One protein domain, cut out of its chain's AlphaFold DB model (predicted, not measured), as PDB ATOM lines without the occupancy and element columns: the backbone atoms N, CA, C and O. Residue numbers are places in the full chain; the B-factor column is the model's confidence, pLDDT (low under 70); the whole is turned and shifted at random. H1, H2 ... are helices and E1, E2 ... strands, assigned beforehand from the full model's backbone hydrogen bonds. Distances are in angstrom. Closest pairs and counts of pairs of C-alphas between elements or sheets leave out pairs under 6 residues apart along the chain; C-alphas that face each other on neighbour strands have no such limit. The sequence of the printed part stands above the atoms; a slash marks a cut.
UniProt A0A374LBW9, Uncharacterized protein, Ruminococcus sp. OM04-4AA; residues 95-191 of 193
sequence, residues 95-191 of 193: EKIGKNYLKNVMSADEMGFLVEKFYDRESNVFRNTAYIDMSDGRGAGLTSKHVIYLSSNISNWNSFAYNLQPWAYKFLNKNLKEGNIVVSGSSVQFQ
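AT A GLANCE: This is residues 95 to 191 of the 193 residues of an uncharacterized protein of Ruminococcus sp. OM04-4AA (UniProt A0A374LBW9). A helix, H2, lies in the core between a strongly twisted three-stranded sheet, E1, E3 and E2, and a small strand hairpin, E4 and E5; H3 packs on the larger sheet, while H1 and H4 meet at another side of the body. The printed part has 97 residues, with four named helices and five named strands in the order H1 H2 E1 H3 E2 E3 H4 E4 E5, a mixed class. The larger sheet has the order E1, E3, E2, and both sheets are antiparallel. The whole is compact, with a radius of gyration of the C-alphas of 12.7 A and spans of 36 by 30 by 21 A.

HOW THE PARTS SIT: H1, residues 95 to 104, touches residues 167 to 168 alone of H4, residues 166 to 177; the closest C-alphas, of Glu 95 and Trp 167, are 6.5 A apart. They run the same way at a shallow tilt of 34 degrees, only just short of steep. H2, residues 108 to 118, is on the sheet of E1, residues 129 to 133, E3, residues 159 to 164, and E2, residues 148 to 156, at a height over the sheet of 11.0 A; its closest C-alphas to E1 are Lys 117 and Ala 130, 5.8 A. H3, residues 137 to 144, is on that sheet at a height of 8.0 A and runs along E2 at 26 degrees on the local plane. H2 and H3 with the sheet make two layers, the helices on one face. H2 and H3 only just touch, with 3 pairs of C-alphas within 8 A, the closest Glu 110 and Arg 138 at 6.4 A, and stand about perpendicular at 88 degrees. E1, H3 and E2 form a split strand-helix-strand unit, two strands running the same way with E3 between them, its crossover right-handed. N 130 and O 162 of E1 and E3 are 2.9 A apart; N 149 and O 163 of the hairpin E2 and E3, 2.8 A. H4 only grazes this sheet with residues 166 to 172. E4, residues 181 to 184, and E5, residues 187 to 190, form a hairpin, with N 182 and O 189 at 2.8 A. The closest C-alphas of H2 and E5 are Gly 112 and Val 188, 6.4 A. In H1, H2, H3 and H4 every O i to N i+4 pair is within hydrogen-bond range.

IN THESE COORDINATES: H1 begins at C-alpha 95, (107.644, 128.001, 116.611), and measures 14.0 A; H2 measures 15.0 A, E2 17.8 A, E3 15.8 A and H4 16.7 A. E2 bends by 84 degrees at residue 153. E5 ends at C-alpha 190, (99.399, 114.577, 128.011).

THE WHOLE: The two C-alphas farthest apart, of Trp 157 and Glu 178, are 37.3 A apart. The printed part has no cut and no long link, and no printed residue is under 70 in pLDDT.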
ATOM      1  N   GLU A  95     107.394 129.367 116.150       89.25
ATOM      2  CA  GLU A  95     107.644 128.001 116.611       89.25
ATOM      3  C   GLU A  95     108.106 127.972 118.071       89.25
ATOM      4  O   GLU A  95     107.665 127.122 118.842       89.25
ATOM      5  N   LYS A  96     108.972 128.906 118.486       88.38
ATOM      6  CA  LYS A  96     109.443 128.968 119.878       88.38
ATOM      7  C   LYS A  96     108.307 129.352 120.826       88.38
ATOM      8  O   LYS A  96     108.168 128.736 121.882       88.38
ATOM      9  N   ILE A  97     107.507 130.345 120.438       89.25
ATOM     10  CA  ILE A  97     106.349 130.811 121.211       89.25
ATOM     11  C   ILE A  97     105.337 129.672 121.359       89.25
ATOM     12  O   ILE A  97     104.959 129.332 122.481       89.25
ATOM     13  N   GLY A  98     104.971 129.031 120.249       91.44
ATOM     14  CA  GLY A  98     104.010 127.937 120.252       91.44
ATOM     15  C   GLY A  98     104.503 126.708 121.011       91.44
ATOM     16  O   GLY A  98     103.764 126.173 121.831       91.44
ATOM     17  N   LYS A  99     105.764 126.285 120.843       92.19
ATOM     18  CA  LYS A  99     106.327 125.164 121.622       92.19
ATOM     19  C   LYS A  99     106.327 125.447 123.120       92.19
ATOM     20  O   LYS A  99     105.994 124.558 123.898       92.19
ATOM     21  N   ASN A 100     106.702 126.660 123.526       92.00
ATOM     22  CA  ASN A 100     106.667 127.052 124.932       92.00
ATOM     23  C   ASN A 100     105.235 127.026 125.483       92.00
ATOM     24  O   ASN A 100     105.019 126.549 126.592       92.00
ATOM     25  N   TYR A 101     104.267 127.494 124.692       92.69
ATOM     26  CA  TYR A 101     102.855 127.451 125.052       92.69
ATOM     27  C   TYR A 101     102.352 126.018 125.248       92.69
ATOM     28  O   TYR A 101     101.849 125.697 126.323       92.69
ATOM     29  N   LEU A 102     102.560 125.149 124.249       92.31
ATOM     30  CA  LEU A 102     102.142 123.746 124.297       92.31
ATOM     31  C   LEU A 102     102.708 123.027 125.529       92.31
ATOM     32  O   LEU A 102     101.990 122.290 126.191       92.31
ATOM     33  N   LYS A 103     103.991 123.238 125.840       92.12
ATOM     34  CA  LYS A 103     104.676 122.518 126.923       92.12
ATOM     35  C   LYS A 103     104.296 122.994 128.321       92.12
ATOM     36  O   LYS A 103     104.185 122.171 129.219       92.12
ATOM     37  N   ASN A 104     104.158 124.306 128.506       90.25
ATOM     38  CA  ASN A 104     104.183 124.904 129.843       90.25
ATOM     39  C   ASN A 104     102.858 125.548 130.268       90.25
ATOM     40  O   ASN A 104     102.690 125.824 131.451       90.25
ATOM     41  N   VAL A 105     101.959 125.854 129.327       90.44
ATOM     42  CA  VAL A 105     100.781 126.703 129.598       90.44
ATOM     43  C   VAL A 105      99.471 126.075 129.128       90.44
ATOM     44  O   VAL A 105      98.439 126.328 129.736       90.44
ATOM     45  N   MET A 106      99.504 125.275 128.059       91.62
ATOM     46  CA  MET A 106      98.314 124.704 127.424       91.62
ATOM     47  C   MET A 106      97.379 124.008 128.418       91.62
ATOM     48  O   MET A 106      97.789 123.136 129.186       91.62
ATOM     49  N   SER A 107      96.099 124.368 128.342       90.94
ATOM     50  CA  SER A 107      95.055 123.749 129.153       90.94
ATOM     51  C   SER A 107      94.621 122.388 128.595       90.94
ATOM     52  O   SER A 107      94.775 122.090 127.408       90.94
ATOM     53  N   ALA A 108      94.024 121.558 129.454       90.00
ATOM     54  CA  ALA A 108      93.464 120.275 129.034       90.00
ATOM     55  C   ALA A 108      92.294 120.428 128.047       90.00
ATOM     56  O   ALA A 108      92.139 119.583 127.171       90.00
ATOM     57  N   ASP A 109      91.518 121.511 128.149       90.50
ATOM     58  CA  ASP A 109      90.433 121.820 127.211       90.50
ATOM     59  C   ASP A 109      90.966 122.107 125.799       90.50
ATOM     60  O   ASP A 109      90.482 121.544 124.820       90.50
ATOM     61  N   GLU A 110      92.035 122.898 125.677       92.12
ATOM     62  CA  GLU A 110      92.659 123.182 124.379       92.12
ATOM     63  C   GLU A 110      93.347 121.957 123.767       92.12
ATOM     64  O   GLU A 110      93.322 121.778 122.546       92.12
ATOM     65  N   MET A 111      93.950 121.094 124.592       93.56
ATOM     66  CA  MET A 111      94.452 119.804 124.113       93.56
ATOM     67  C   MET A 111      93.292 118.907 123.658       93.56
ATOM     68  O   MET A 111      93.374 118.280 122.601       93.56
ATOM     69  N   GLY A 112      92.195 118.884 124.415       92.56
ATOM     70  CA  GLY A 112      90.957 118.208 124.038       92.56
ATOM     71  C   GLY A 112      90.436 118.699 122.691       92.56
ATOM     72  O   GLY A 112      90.120 117.881 121.835       92.56
ATOM     73  N   PHE A 113      90.456 120.010 122.452       93.81
ATOM     74  CA  PHE A 113      90.102 120.616 121.170       93.81
ATOM     75  C   PHE A 113      91.029 120.189 120.023       93.81
ATOM     76  O   PHE A 113      90.555 119.854 118.937       93.81
ATOM     77  N   LEU A 114      92.350 120.156 120.244       94.31
ATOM     78  CA  LEU A 114      93.299 119.654 119.244       94.31
ATOM     79  C   LEU A 114      93.014 118.194 118.881       94.31
ATOM     80  O   LEU A 114      93.072 117.832 117.707       94.31
ATOM     81  N   VAL A 115      92.685 117.364 119.871       94.25
ATOM     82  CA  VAL A 115      92.296 115.970 119.638       94.25
ATOM     83  C   VAL A 115      90.935 115.891 118.936       94.25
ATOM     84  O   VAL A 115      90.795 115.160 117.965       94.25
ATOM     85  N   GLU A 116      89.950 116.679 119.353       93.19
ATOM     86  CA  GLU A 116      88.614 116.713 118.749       93.19
ATOM     87  C   GLU A 116      88.667 117.071 117.258       93.19
ATOM     88  O   GLU A 116      88.007 116.429 116.442       93.19
ATOM     89  N   LYS A 117      89.450 118.096 116.896       94.19
ATOM     90  CA  LYS A 117      89.462 118.642 115.533       94.19
ATOM     91  C   LYS A 117      90.519 118.020 114.627       94.19
ATOM     92  O   LYS A 117      90.257 117.844 113.440       94.19
ATOM     93  N   PHE A 118      91.709 117.720 115.147       95.25
ATOM     94  CA  PHE A 118      92.852 117.318 114.320       95.25
ATOM     95  C   PHE A 118      93.265 115.857 114.489       95.25
ATOM     96  O   PHE A 118      93.952 115.352 113.607       95.25
ATOM     97  N   TYR A 119      92.903 115.156 115.565       94.75
ATOM     98  CA  TYR A 119      93.327 113.765 115.746       94.75
ATOM     99  C   TYR A 119      92.417 112.790 114.995       94.75
ATOM    100  O   TYR A 119      91.201 112.775 115.167       94.75
ATOM    101  N   ASP A 120      93.031 111.947 114.172       93.56
ATOM    102  CA  ASP A 120      92.363 110.870 113.461       93.56
ATOM    103  C   ASP A 120      92.554 109.552 114.207       93.56
ATOM    104  O   ASP A 120      93.673 109.057 114.372       93.56
ATOM    105  N   ARG A 121      91.435 108.987 114.664       89.62
ATOM    106  CA  ARG A 121      91.409 107.742 115.433       89.62
ATOM    107  C   ARG A 121      91.725 106.521 114.578       89.62
ATOM    108  O   ARG A 121      92.258 105.559 115.117       89.62
ATOM    109  N   GLU A 122      91.406 106.549 113.285       88.62
ATOM    110  CA  GLU A 122      91.623 105.403 112.395       88.62
ATOM    111  C   GLU A 122      93.106 105.245 112.071       88.62
ATOM    112  O   GLU A 122      93.661 104.151 112.142       88.62
ATOM    113  N   SER A 123      93.763 106.363 111.763       88.81
ATOM    114  CA  SER A 123      95.183 106.389 111.419       88.81
ATOM    115  C   SER A 123      96.110 106.616 112.622       88.81
ATOM    116  O   SER A 123      97.329 106.539 112.468       88.81
ATOM    117  N   ASN A 124      95.551 106.853 113.819       90.94
ATOM    118  CA  ASN A 124      96.274 107.146 115.063       90.94
ATOM    119  C   ASN A 124      97.341 108.243 114.871       90.94
ATOM    120  O   ASN A 124      98.499 108.106 115.276       90.94
ATOM    121  N   VAL A 125      96.961 109.331 114.191       93.88
ATOM    122  CA  VAL A 125      97.824 110.494 113.939       93.88
ATOM    123  C   VAL A 125      97.024 111.791 113.968       93.88
ATOM    124  O   VAL A 125      95.844 111.839 113.635       93.88
ATOM    125  N   PHE A 126      97.687 112.891 114.316       95.00
ATOM    126  CA  PHE A 126      97.148 114.224 114.068       95.00
ATOM    127  C   PHE A 126      97.220 114.529 112.572       95.00
ATOM    128  O   PHE A 126      98.298 114.468 111.977       95.00
ATOM    129  N   ARG A 127      96.085 114.889 111.975       94.88
ATOM    130  CA  ARG A 127      95.944 115.413 110.614       94.88
ATOM    131  C   ARG A 127      96.391 116.866 110.563       94.88
ATOM    132  O   ARG A 127      96.372 117.582 111.556       94.88
ATOM    133  N   ASN A 128      96.780 117.319 109.376       93.12
ATOM    134  CA  ASN A 128      97.265 118.684 109.196       93.12
ATOM    135  C   ASN A 128      96.143 119.731 109.128       93.12
ATOM    136  O   ASN A 128      96.399 120.887 109.432       93.12
ATOM    137  N   THR A 129      94.932 119.344 108.723       93.12
ATOM    138  CA  THR A 129      93.831 120.263 108.401       93.12
ATOM    139  C   THR A 129      92.561 119.853 109.128       93.12
ATOM    140  O   THR A 129      92.259 118.660 109.193       93.12
ATOM    141  N   ALA A 130      91.810 120.837 109.617       93.50
ATOM    142  CA  ALA A 130      90.500 120.660 110.231       93.50
ATOM    143  C   ALA A 130      89.589 121.859 109.932       93.50
ATOM    144  O   ALA A 130      90.068 122.967 109.689       93.50
ATOM    145  N   TYR A 131      88.276 121.640 109.977       93.19
ATOM    146  CA  TYR A 131      87.294 122.723 109.973       93.19
ATOM    147  C   TYR A 131      86.946 123.100 111.412       93.19
ATOM    148  O   TYR A 131      86.686 122.228 112.243       93.19
ATOM    149  N   ILE A 132      86.964 124.397 111.703       92.56
ATOM    150  CA  ILE A 132      86.654 124.945 113.025       92.56
ATOM    151  C   ILE A 132      85.509 125.939 112.865       92.56
ATOM    152  O   ILE A 132      85.579 126.829 112.013       92.56
ATOM    153  N   ASP A 133      84.466 125.776 113.676       90.88
ATOM    154  CA  ASP A 133      83.325 126.686 113.707       90.88
ATOM    155  C   ASP A 133      83.734 128.075 114.202       90.88
ATOM    156  O   ASP A 133      84.509 128.222 115.145       90.88
ATOM    157  N   MET A 134      83.173 129.113 113.583       84.69
ATOM    158  CA  MET A 134      83.449 130.516 113.909       84.69
ATOM    159  C   MET A 134      83.055 130.890 115.340       84.69
ATOM    160  O   MET A 134      83.614 131.829 115.903       84.69
ATOM    161  N   SER A 135      82.083 130.183 115.917       86.12
ATOM    162  CA  SER A 135      81.630 130.383 117.293       86.12
ATOM    163  C   SER A 135      82.555 129.744 118.334       86.12
ATOM    164  O   SER A 135      82.414 130.045 119.519       86.12
ATOM    165  N   ASP A 136      83.499 128.887 117.929       86.00
ATOM    166  CA  ASP A 136      84.418 128.221 118.849       86.00
ATOM    167  C   ASP A 136      85.661 129.088 119.120       86.00
ATOM    168  O   ASP A 136      86.609 129.162 118.330       86.00
ATOM    169  N   GLY A 137      85.676 129.740 120.285       84.12
ATOM    170  CA  GLY A 137      86.769 130.615 120.715       84.12
ATOM    171  C   GLY A 137      88.109 129.904 120.948       84.12
ATOM    172  O   GLY A 137      89.153 130.567 120.961       84.12
ATOM    173  N   ARG A 138      88.126 128.568 121.081       88.75
ATOM    174  CA  ARG A 138      89.356 127.788 121.328       88.75
ATOM    175  C   ARG A 138      90.317 127.862 120.137       88.75
ATOM    176  O   ARG A 138      91.534 127.960 120.315       88.75
ATOM    177  N   GLY A 139      89.777 127.933 118.917       87.88
ATOM    178  CA  GLY A 139      90.566 128.122 117.695       87.88
ATOM    179  C   GLY A 139      91.303 129.467 117.656       87.88
ATOM    180  O   GLY A 139      92.468 129.533 117.252       87.88
ATOM    181  N   ALA A 140      90.673 130.541 118.140       88.25
ATOM    182  CA  ALA A 140      91.299 131.863 118.200       88.25
ATOM    183  C   ALA A 140      92.492 131.882 119.173       88.25
ATOM    184  O   ALA A 140      93.553 132.426 118.844       88.25
ATOM    185  N   GLY A 141      92.353 131.214 120.325       89.25
ATOM    186  CA  GLY A 141      93.431 131.037 121.301       89.25
ATOM    187  C   GLY A 141      94.662 130.379 120.675       89.25
ATOM    188  O   GLY A 141      95.743 130.974 120.657       89.25
ATOM    189  N   LEU A 142      94.485 129.212 120.056       92.25
ATOM    190  CA  LEU A 142      95.575 128.463 119.420       92.25
ATOM    191  C   LEU A 142      96.181 129.172 118.198       92.25
ATOM    192  O   LEU A 142      97.385 129.041 117.946       92.25
ATOM    193  N   THR A 143      95.383 129.958 117.472       92.69
ATOM    194  CA  THR A 143      95.869 130.808 116.372       92.69
ATOM    195  C   THR A 143      96.789 131.908 116.902       92.69
ATOM    196  O   THR A 143      97.890 132.099 116.385       92.69
ATOM    197  N   SER A 144      96.399 132.577 117.996       90.62
ATOM    198  CA  SER A 144      97.206 133.638 118.621       90.62
ATOM    199  C   SER A 144      98.559 133.143 119.152       90.62
ATOM    200  O   SER A 144      99.505 133.919 119.271       90.62
ATOM    201  N   LYS A 145      98.666 131.844 119.468       93.06
ATOM    202  CA  LYS A 145      99.895 131.191 119.952       93.06
ATOM    203  C   LYS A 145     100.681 130.482 118.850       93.06
ATOM    204  O   LYS A 145     101.629 129.761 119.152       93.06
ATOM    205  N   HIS A 146     100.310 130.694 117.588       93.00
ATOM    206  CA  HIS A 146     100.944 130.094 116.415       93.00
ATOM    207  C   HIS A 146     100.950 128.560 116.416       93.00
ATOM    208  O   HIS A 146     101.881 127.959 115.887       93.00
ATOM    209  N   VAL A 147      99.943 127.908 116.999       94.12
ATOM    210  CA  VAL A 147      99.802 126.439 116.943       94.12
ATOM    211  C   VAL A 147      99.060 126.028 115.670       94.12
ATOM    212  O   VAL A 147      99.494 125.119 114.960       94.12
ATOM    213  N   ILE A 148      97.986 126.750 115.351       95.25
ATOM    214  CA  ILE A 148      97.210 126.615 114.113       95.25
ATOM    215  C   ILE A 148      97.216 127.932 113.330       95.25
ATOM    216  O   ILE A 148      97.583 128.982 113.861       95.25
ATOM    217  N   TYR A 149      96.831 127.881 112.060       93.81
ATOM    218  CA  TYR A 149      96.622 129.055 111.220       93.81
ATOM    219  C   TYR A 149      95.454 128.836 110.261       93.81
ATOM    220  O   TYR A 149      95.171 127.707 109.858       93.81
ATOM    221  N   LEU A 150      94.785 129.927 109.894       92.38
ATOM    222  CA  LEU A 150      93.710 129.917 108.911       92.38
ATOM    223  C   LEU A 150      94.285 129.541 107.538       92.38
ATOM    224  O   LEU A 150      95.167 130.232 107.026       92.38
ATOM    225  N   SER A 151      93.827 128.431 106.960       88.62
ATOM    226  CA  SER A 151      94.349 127.925 105.685       88.62
ATOM    227  C   SER A 151      93.575 128.435 104.474       88.62
ATOM    228  O   SER A 151      94.109 128.436 103.366       88.62
ATOM    229  N   SER A 152      92.349 128.920 104.682       85.88
ATOM    230  CA  SER A 152      91.536 129.574 103.662       85.88
ATOM    231  C   SER A 152      90.715 130.706 104.270       85.88
ATOM    232  O   SER A 152      90.074 130.528 105.303       85.88
ATOM    233  N   ASN A 153      90.676 131.847 103.580       83.25
ATOM    234  CA  ASN A 153      89.791 132.967 103.922       83.25
ATOM    235  C   ASN A 153      88.344 132.739 103.447       83.25
ATOM    236  O   ASN A 153      87.495 133.608 103.631       83.25
ATOM    237  N   ILE A 154      88.062 131.596 102.815       84.94
ATOM    238  CA  ILE A 154      86.721 131.197 102.387       84.94
ATOM    239  C   ILE A 154      86.127 130.297 103.467       84.94
ATOM    240  O   ILE A 154      86.708 129.262 103.805       84.94
ATOM    241  N   SER A 155      84.967 130.688 103.991       84.69
ATOM    242  CA  SER A 155      84.214 129.869 104.933       84.69
ATOM    243  C   SER A 155      83.412 128.784 104.222       84.69
ATOM    244  O   SER A 155      82.952 128.950 103.091       84.69
ATOM    245  N   ASN A 156      83.212 127.669 104.916       82.19
ATOM    246  CA  ASN A 156      82.203 126.680 104.579       82.19
ATOM    247  C   ASN A 156      81.070 126.786 105.605       82.19
ATOM    248  O   ASN A 156      81.216 126.342 106.749       82.19
ATOM    249  N   TRP A 157      79.977 127.442 105.205       84.38
ATOM    250  CA  TRP A 157      78.908 127.901 106.098       84.38
ATOM    251  C   TRP A 157      79.468 128.661 107.307       84.38
ATOM    252  O   TRP A 157      79.986 129.763 107.137       84.38
ATOM    253  N   ASN A 158      79.408 128.061 108.496       87.31
ATOM    254  CA  ASN A 158      79.820 128.662 109.764       87.31
ATOM    255  C   ASN A 158      81.201 128.190 110.234       87.31
ATOM    256  O   ASN A 158      81.562 128.432 111.381       87.31
ATOM    257  N   SER A 159      81.976 127.533 109.370       89.62
ATOM    258  CA  SER A 159      83.301 127.012 109.699       89.62
ATOM    259  C   SER A 159      84.365 127.535 108.743       89.62
ATOM    260  O   SER A 159      84.093 127.835 107.579       89.62
ATOM    261  N   PHE A 160      85.598 127.632 109.224       92.31
ATOM    262  CA  PHE A 160      86.760 127.919 108.392       92.31
ATOM    263  C   PHE A 160      87.732 126.746 108.403       92.31
ATOM    264  O   PHE A 160      87.823 126.005 109.382       92.31
ATOM    265  N   ALA A 161      88.480 126.601 107.310       92.56
ATOM    266  CA  ALA A 161      89.568 125.641 107.240       92.56
ATOM    267  C   ALA A 161      90.794 126.190 107.981       92.56
ATOM    268  O   ALA A 161      91.287 127.281 107.682       92.56
ATOM    269  N   TYR A 162      91.300 125.409 108.928       95.38
ATOM    270  CA  TYR A 162      92.530 125.678 109.657       95.38
ATOM    271  C   TYR A 162      93.528 124.555 109.439       95.38
ATOM    272  O   TYR A 162      93.160 123.386 109.306       95.38
ATOM    273  N   ASN A 163      94.805 124.914 109.469       95.88
ATOM    274  CA  ASN A 163      95.902 123.967 109.458       95.88
ATOM    275  C   ASN A 163      96.722 124.069 110.742       95.88
ATOM    276  O   ASN A 163      96.884 125.152 111.305       95.88
ATOM    277  N   LEU A 164      97.311 122.953 111.165       95.94
ATOM    278  CA  LEU A 164      98.415 122.979 112.117       95.94
ATOM    279  C   LEU A 164      99.622 123.644 111.464       95.94
ATOM    280  O   LEU A 164      99.925 123.417 110.290       95.94
ATOM    281  N   GLN A 165     100.367 124.428 112.240       94.94
ATOM    282  CA  GLN A 165     101.686 124.850 111.789       94.94
ATOM    283  C   GLN A 165     102.569 123.613 111.539       94.94
ATOM    284  O   GLN A 165     102.494 122.650 112.309       94.94
ATOM    285  N   PRO A 166     103.467 123.622 110.536       93.62
ATOM    286  CA  PRO A 166     104.304 122.460 110.226       93.62
ATOM    287  C   PRO A 166     105.115 121.945 111.424       93.62
ATOM    288  O   PRO A 166     105.319 120.739 111.579       93.62
ATOM    289  N   TRP A 167     105.567 122.855 112.294       93.19
ATOM    290  CA  TRP A 167     106.266 122.501 113.525       93.19
ATOM    291  C   TRP A 167     105.327 121.834 114.543       93.19
ATOM    292  O   TRP A 167     105.735 120.868 115.184       93.19
ATOM    293  N   ALA A 168     104.079 122.307 114.665       94.94
ATOM    294  CA  ALA A 168     103.081 121.802 115.606       94.94
ATOM    295  C   ALA A 168     102.610 120.407 115.189       94.94
ATOM    296  O   ALA A 168     102.599 119.496 116.012       94.94
ATOM    297  N   TYR A 169     102.354 120.203 113.893       95.25
ATOM    298  CA  TYR A 169     102.051 118.892 113.318       95.25
ATOM    299  C   TYR A 169     103.135 117.856 113.653       95.25
ATOM    300  O   TYR A 169     102.836 116.772 114.160       95.25
ATOM    301  N   LYS A 170     104.412 118.193 113.414       95.12
ATOM    302  CA  LYS A 170     105.540 117.305 113.741       95.12
ATOM    303  C   LYS A 170     105.662 117.080 115.247       95.12
ATOM    304  O   LYS A 170     105.938 115.964 115.674       95.12
ATOM    305  N   PHE A 171     105.467 118.129 116.042       94.81
ATOM    306  CA  PHE A 171     105.596 118.091 117.495       94.81
ATOM    307  C   PHE A 171     104.538 117.201 118.158       94.81
ATOM    308  O   PHE A 171     104.891 116.350 118.976       94.81
ATOM    309  N   LEU A 172     103.268 117.359 117.780       95.62
ATOM    310  CA  LEU A 172     102.152 116.576 118.310       95.62
ATOM    311  C   LEU A 172     102.274 115.104 117.906       95.62
ATOM    312  O   LEU A 172     102.234 114.233 118.767       95.62
ATOM    313  N   ASN A 173     102.533 114.820 116.624       96.06
ATOM    314  CA  ASN A 173     102.703 113.441 116.154       96.06
ATOM    315  C   ASN A 173     103.938 112.751 116.746       96.06
ATOM    316  O   ASN A 173     103.913 111.546 116.980       96.06
ATOM    317  N   LYS A 174     105.022 113.492 117.010       95.62
ATOM    318  CA  LYS A 174     106.183 112.951 117.727       95.62
ATOM    319  C   LYS A 174     105.812 112.573 119.164       95.62
ATOM    320  O   LYS A 174     106.068 111.446 119.567       95.62
ATOM    321  N   ASN A 175     105.175 113.482 119.903       94.44
ATOM    322  CA  ASN A 175     104.764 113.229 121.287       94.44
ATOM    323  C   ASN A 175     103.722 112.102 121.393       94.44
ATOM    324  O   ASN A 175     103.782 111.312 122.330       94.44
ATOM    325  N   LEU A 176     102.821 111.976 120.417       93.88
ATOM    326  CA  LEU A 176     101.888 110.854 120.316       93.88
ATOM    327  C   LEU A 176     102.625 109.514 120.154       93.88
ATOM    328  O   LEU A 176     102.377 108.582 120.912       93.88
ATOM    329  N   LYS A 177     103.584 109.429 119.221       93.25
ATOM    330  CA  LYS A 177     104.392 108.212 118.998       93.25
ATOM    331  C   LYS A 177     105.247 107.827 120.204       93.25
ATOM    332  O   LYS A 177     105.486 106.647 120.429       93.25
ATOM    333  N   GLU A 178     105.717 108.814 120.957       93.75
ATOM    334  CA  GLU A 178     106.508 108.612 122.175       93.75
ATOM    335  C   GLU A 178     105.649 108.261 123.404       93.75
ATOM    336  O   GLU A 178     106.203 108.016 124.473       93.75
ATOM    337  N   GLY A 179     104.315 108.235 123.279       90.75
ATOM    338  CA  GLY A 179     103.399 107.958 124.392       90.75
ATOM    339  C   GLY A 179     103.225 109.127 125.367       90.75
ATOM    340  O   GLY A 179     102.623 108.966 126.423       90.75
ATOM    341  N   ASN A 180     103.720 110.318 125.017       92.00
ATOM    342  CA  ASN A 180     103.538 111.545 125.796       92.00
ATOM    343  C   ASN A 180     102.126 112.134 125.629       92.00
ATOM    344  O   ASN A 180     101.758 113.047 126.364       92.00
ATOM    345  N   ILE A 181     101.355 111.663 124.644       93.00
ATOM    346  CA  ILE A 181      99.927 111.954 124.473       93.00
ATOM    347  C   ILE A 181      99.214 110.608 124.404       93.00
ATOM    348  O   ILE A 181      99.529 109.791 123.540       93.00
ATOM    349  N   VAL A 182      98.247 110.391 125.288       90.69
ATOM    350  CA  VAL A 182      97.418 109.186 125.316       90.69
ATOM    351  C   VAL A 182      95.963 109.609 125.182       90.69
ATOM    352  O   VAL A 182      95.428 110.331 126.025       90.69
ATOM    353  N   VAL A 183      95.328 109.167 124.097       88.94
ATOM    354  CA  VAL A 183      93.912 109.421 123.819       88.94
ATOM    355  C   VAL A 183      93.124 108.162 124.172       88.94
ATOM    356  O   VAL A 183      93.267 107.129 123.521       88.94
ATOM    357  N   SER A 184      92.288 108.236 125.206       83.50
ATOM    358  CA  SER A 184      91.456 107.126 125.682       83.50
ATOM    359  C   SER A 184      89.986 107.539 125.667       83.50
ATOM    360  O   SER A 184      89.474 108.143 126.612       83.50
ATOM    361  N   GLY A 185      89.299 107.228 124.566       79.00
ATOM    362  CA  GLY A 185      87.890 107.576 124.377       79.00
ATOM    363  C   GLY A 185      87.670 109.091 124.353       79.00
ATOM    364  O   GLY A 185      88.087 109.763 123.412       79.00
ATOM    365  N   SER A 186      86.981 109.615 125.369       72.69
ATOM    366  CA  SER A 186      86.737 111.052 125.577       72.69
ATOM    367  C   SER A 186      87.792 111.740 126.451       72.69
ATOM    368  O   SER A 186      87.752 112.958 126.602       72.69
ATOM    369  N   SER A 187      88.725 110.983 127.032       79.06
ATOM    370  CA  SER A 187      89.777 111.516 127.897       79.06
ATOM    371  C   SER A 187      91.111 111.614 127.161       79.06
ATOM    372  O   SER A 187      91.453 110.757 126.341       79.06
ATOM    373  N   VAL A 188      91.868 112.669 127.463       88.06
ATOM    374  CA  VAL A 188      93.210 112.898 126.923       88.06
ATOM    375  C   VAL A 188      94.158 113.152 128.085       88.06
ATOM    376  O   VAL A 188      93.940 114.065 128.881       88.06
ATOM    377  N   GLN A 189      95.215 112.348 128.174       88.50
ATOM    378  CA  GLN A 189      96.333 112.576 129.086       88.50
ATOM    379  C   GLN A 189      97.543 113.018 128.272       88.50
ATOM    380  O   GLN A 189      97.833 112.439 127.223       88.50
ATOM    381  N   PHE A 190      98.246 114.051 128.732       89.12
ATOM    382  CA  PHE A 190      99.399 114.577 128.011       89.12
ATOM    383  C   PHE A 190     100.494 115.080 128.951       89.12
ATOM    384  O   PHE A 190     100.224 115.690 129.983       89.12
ATOM    385  N   GLN A 191     101.743 114.850 128.552       88.75
ATOM    386  CA  GLN A 191     102.940 115.412 129.168       88.75
ATOM    387  C   GLN A 191     103.968 115.712 128.070       88.75
ATOM    388  O   GLN A 191     104.850 114.909 127.775       88.75
TER     389      GLN A 191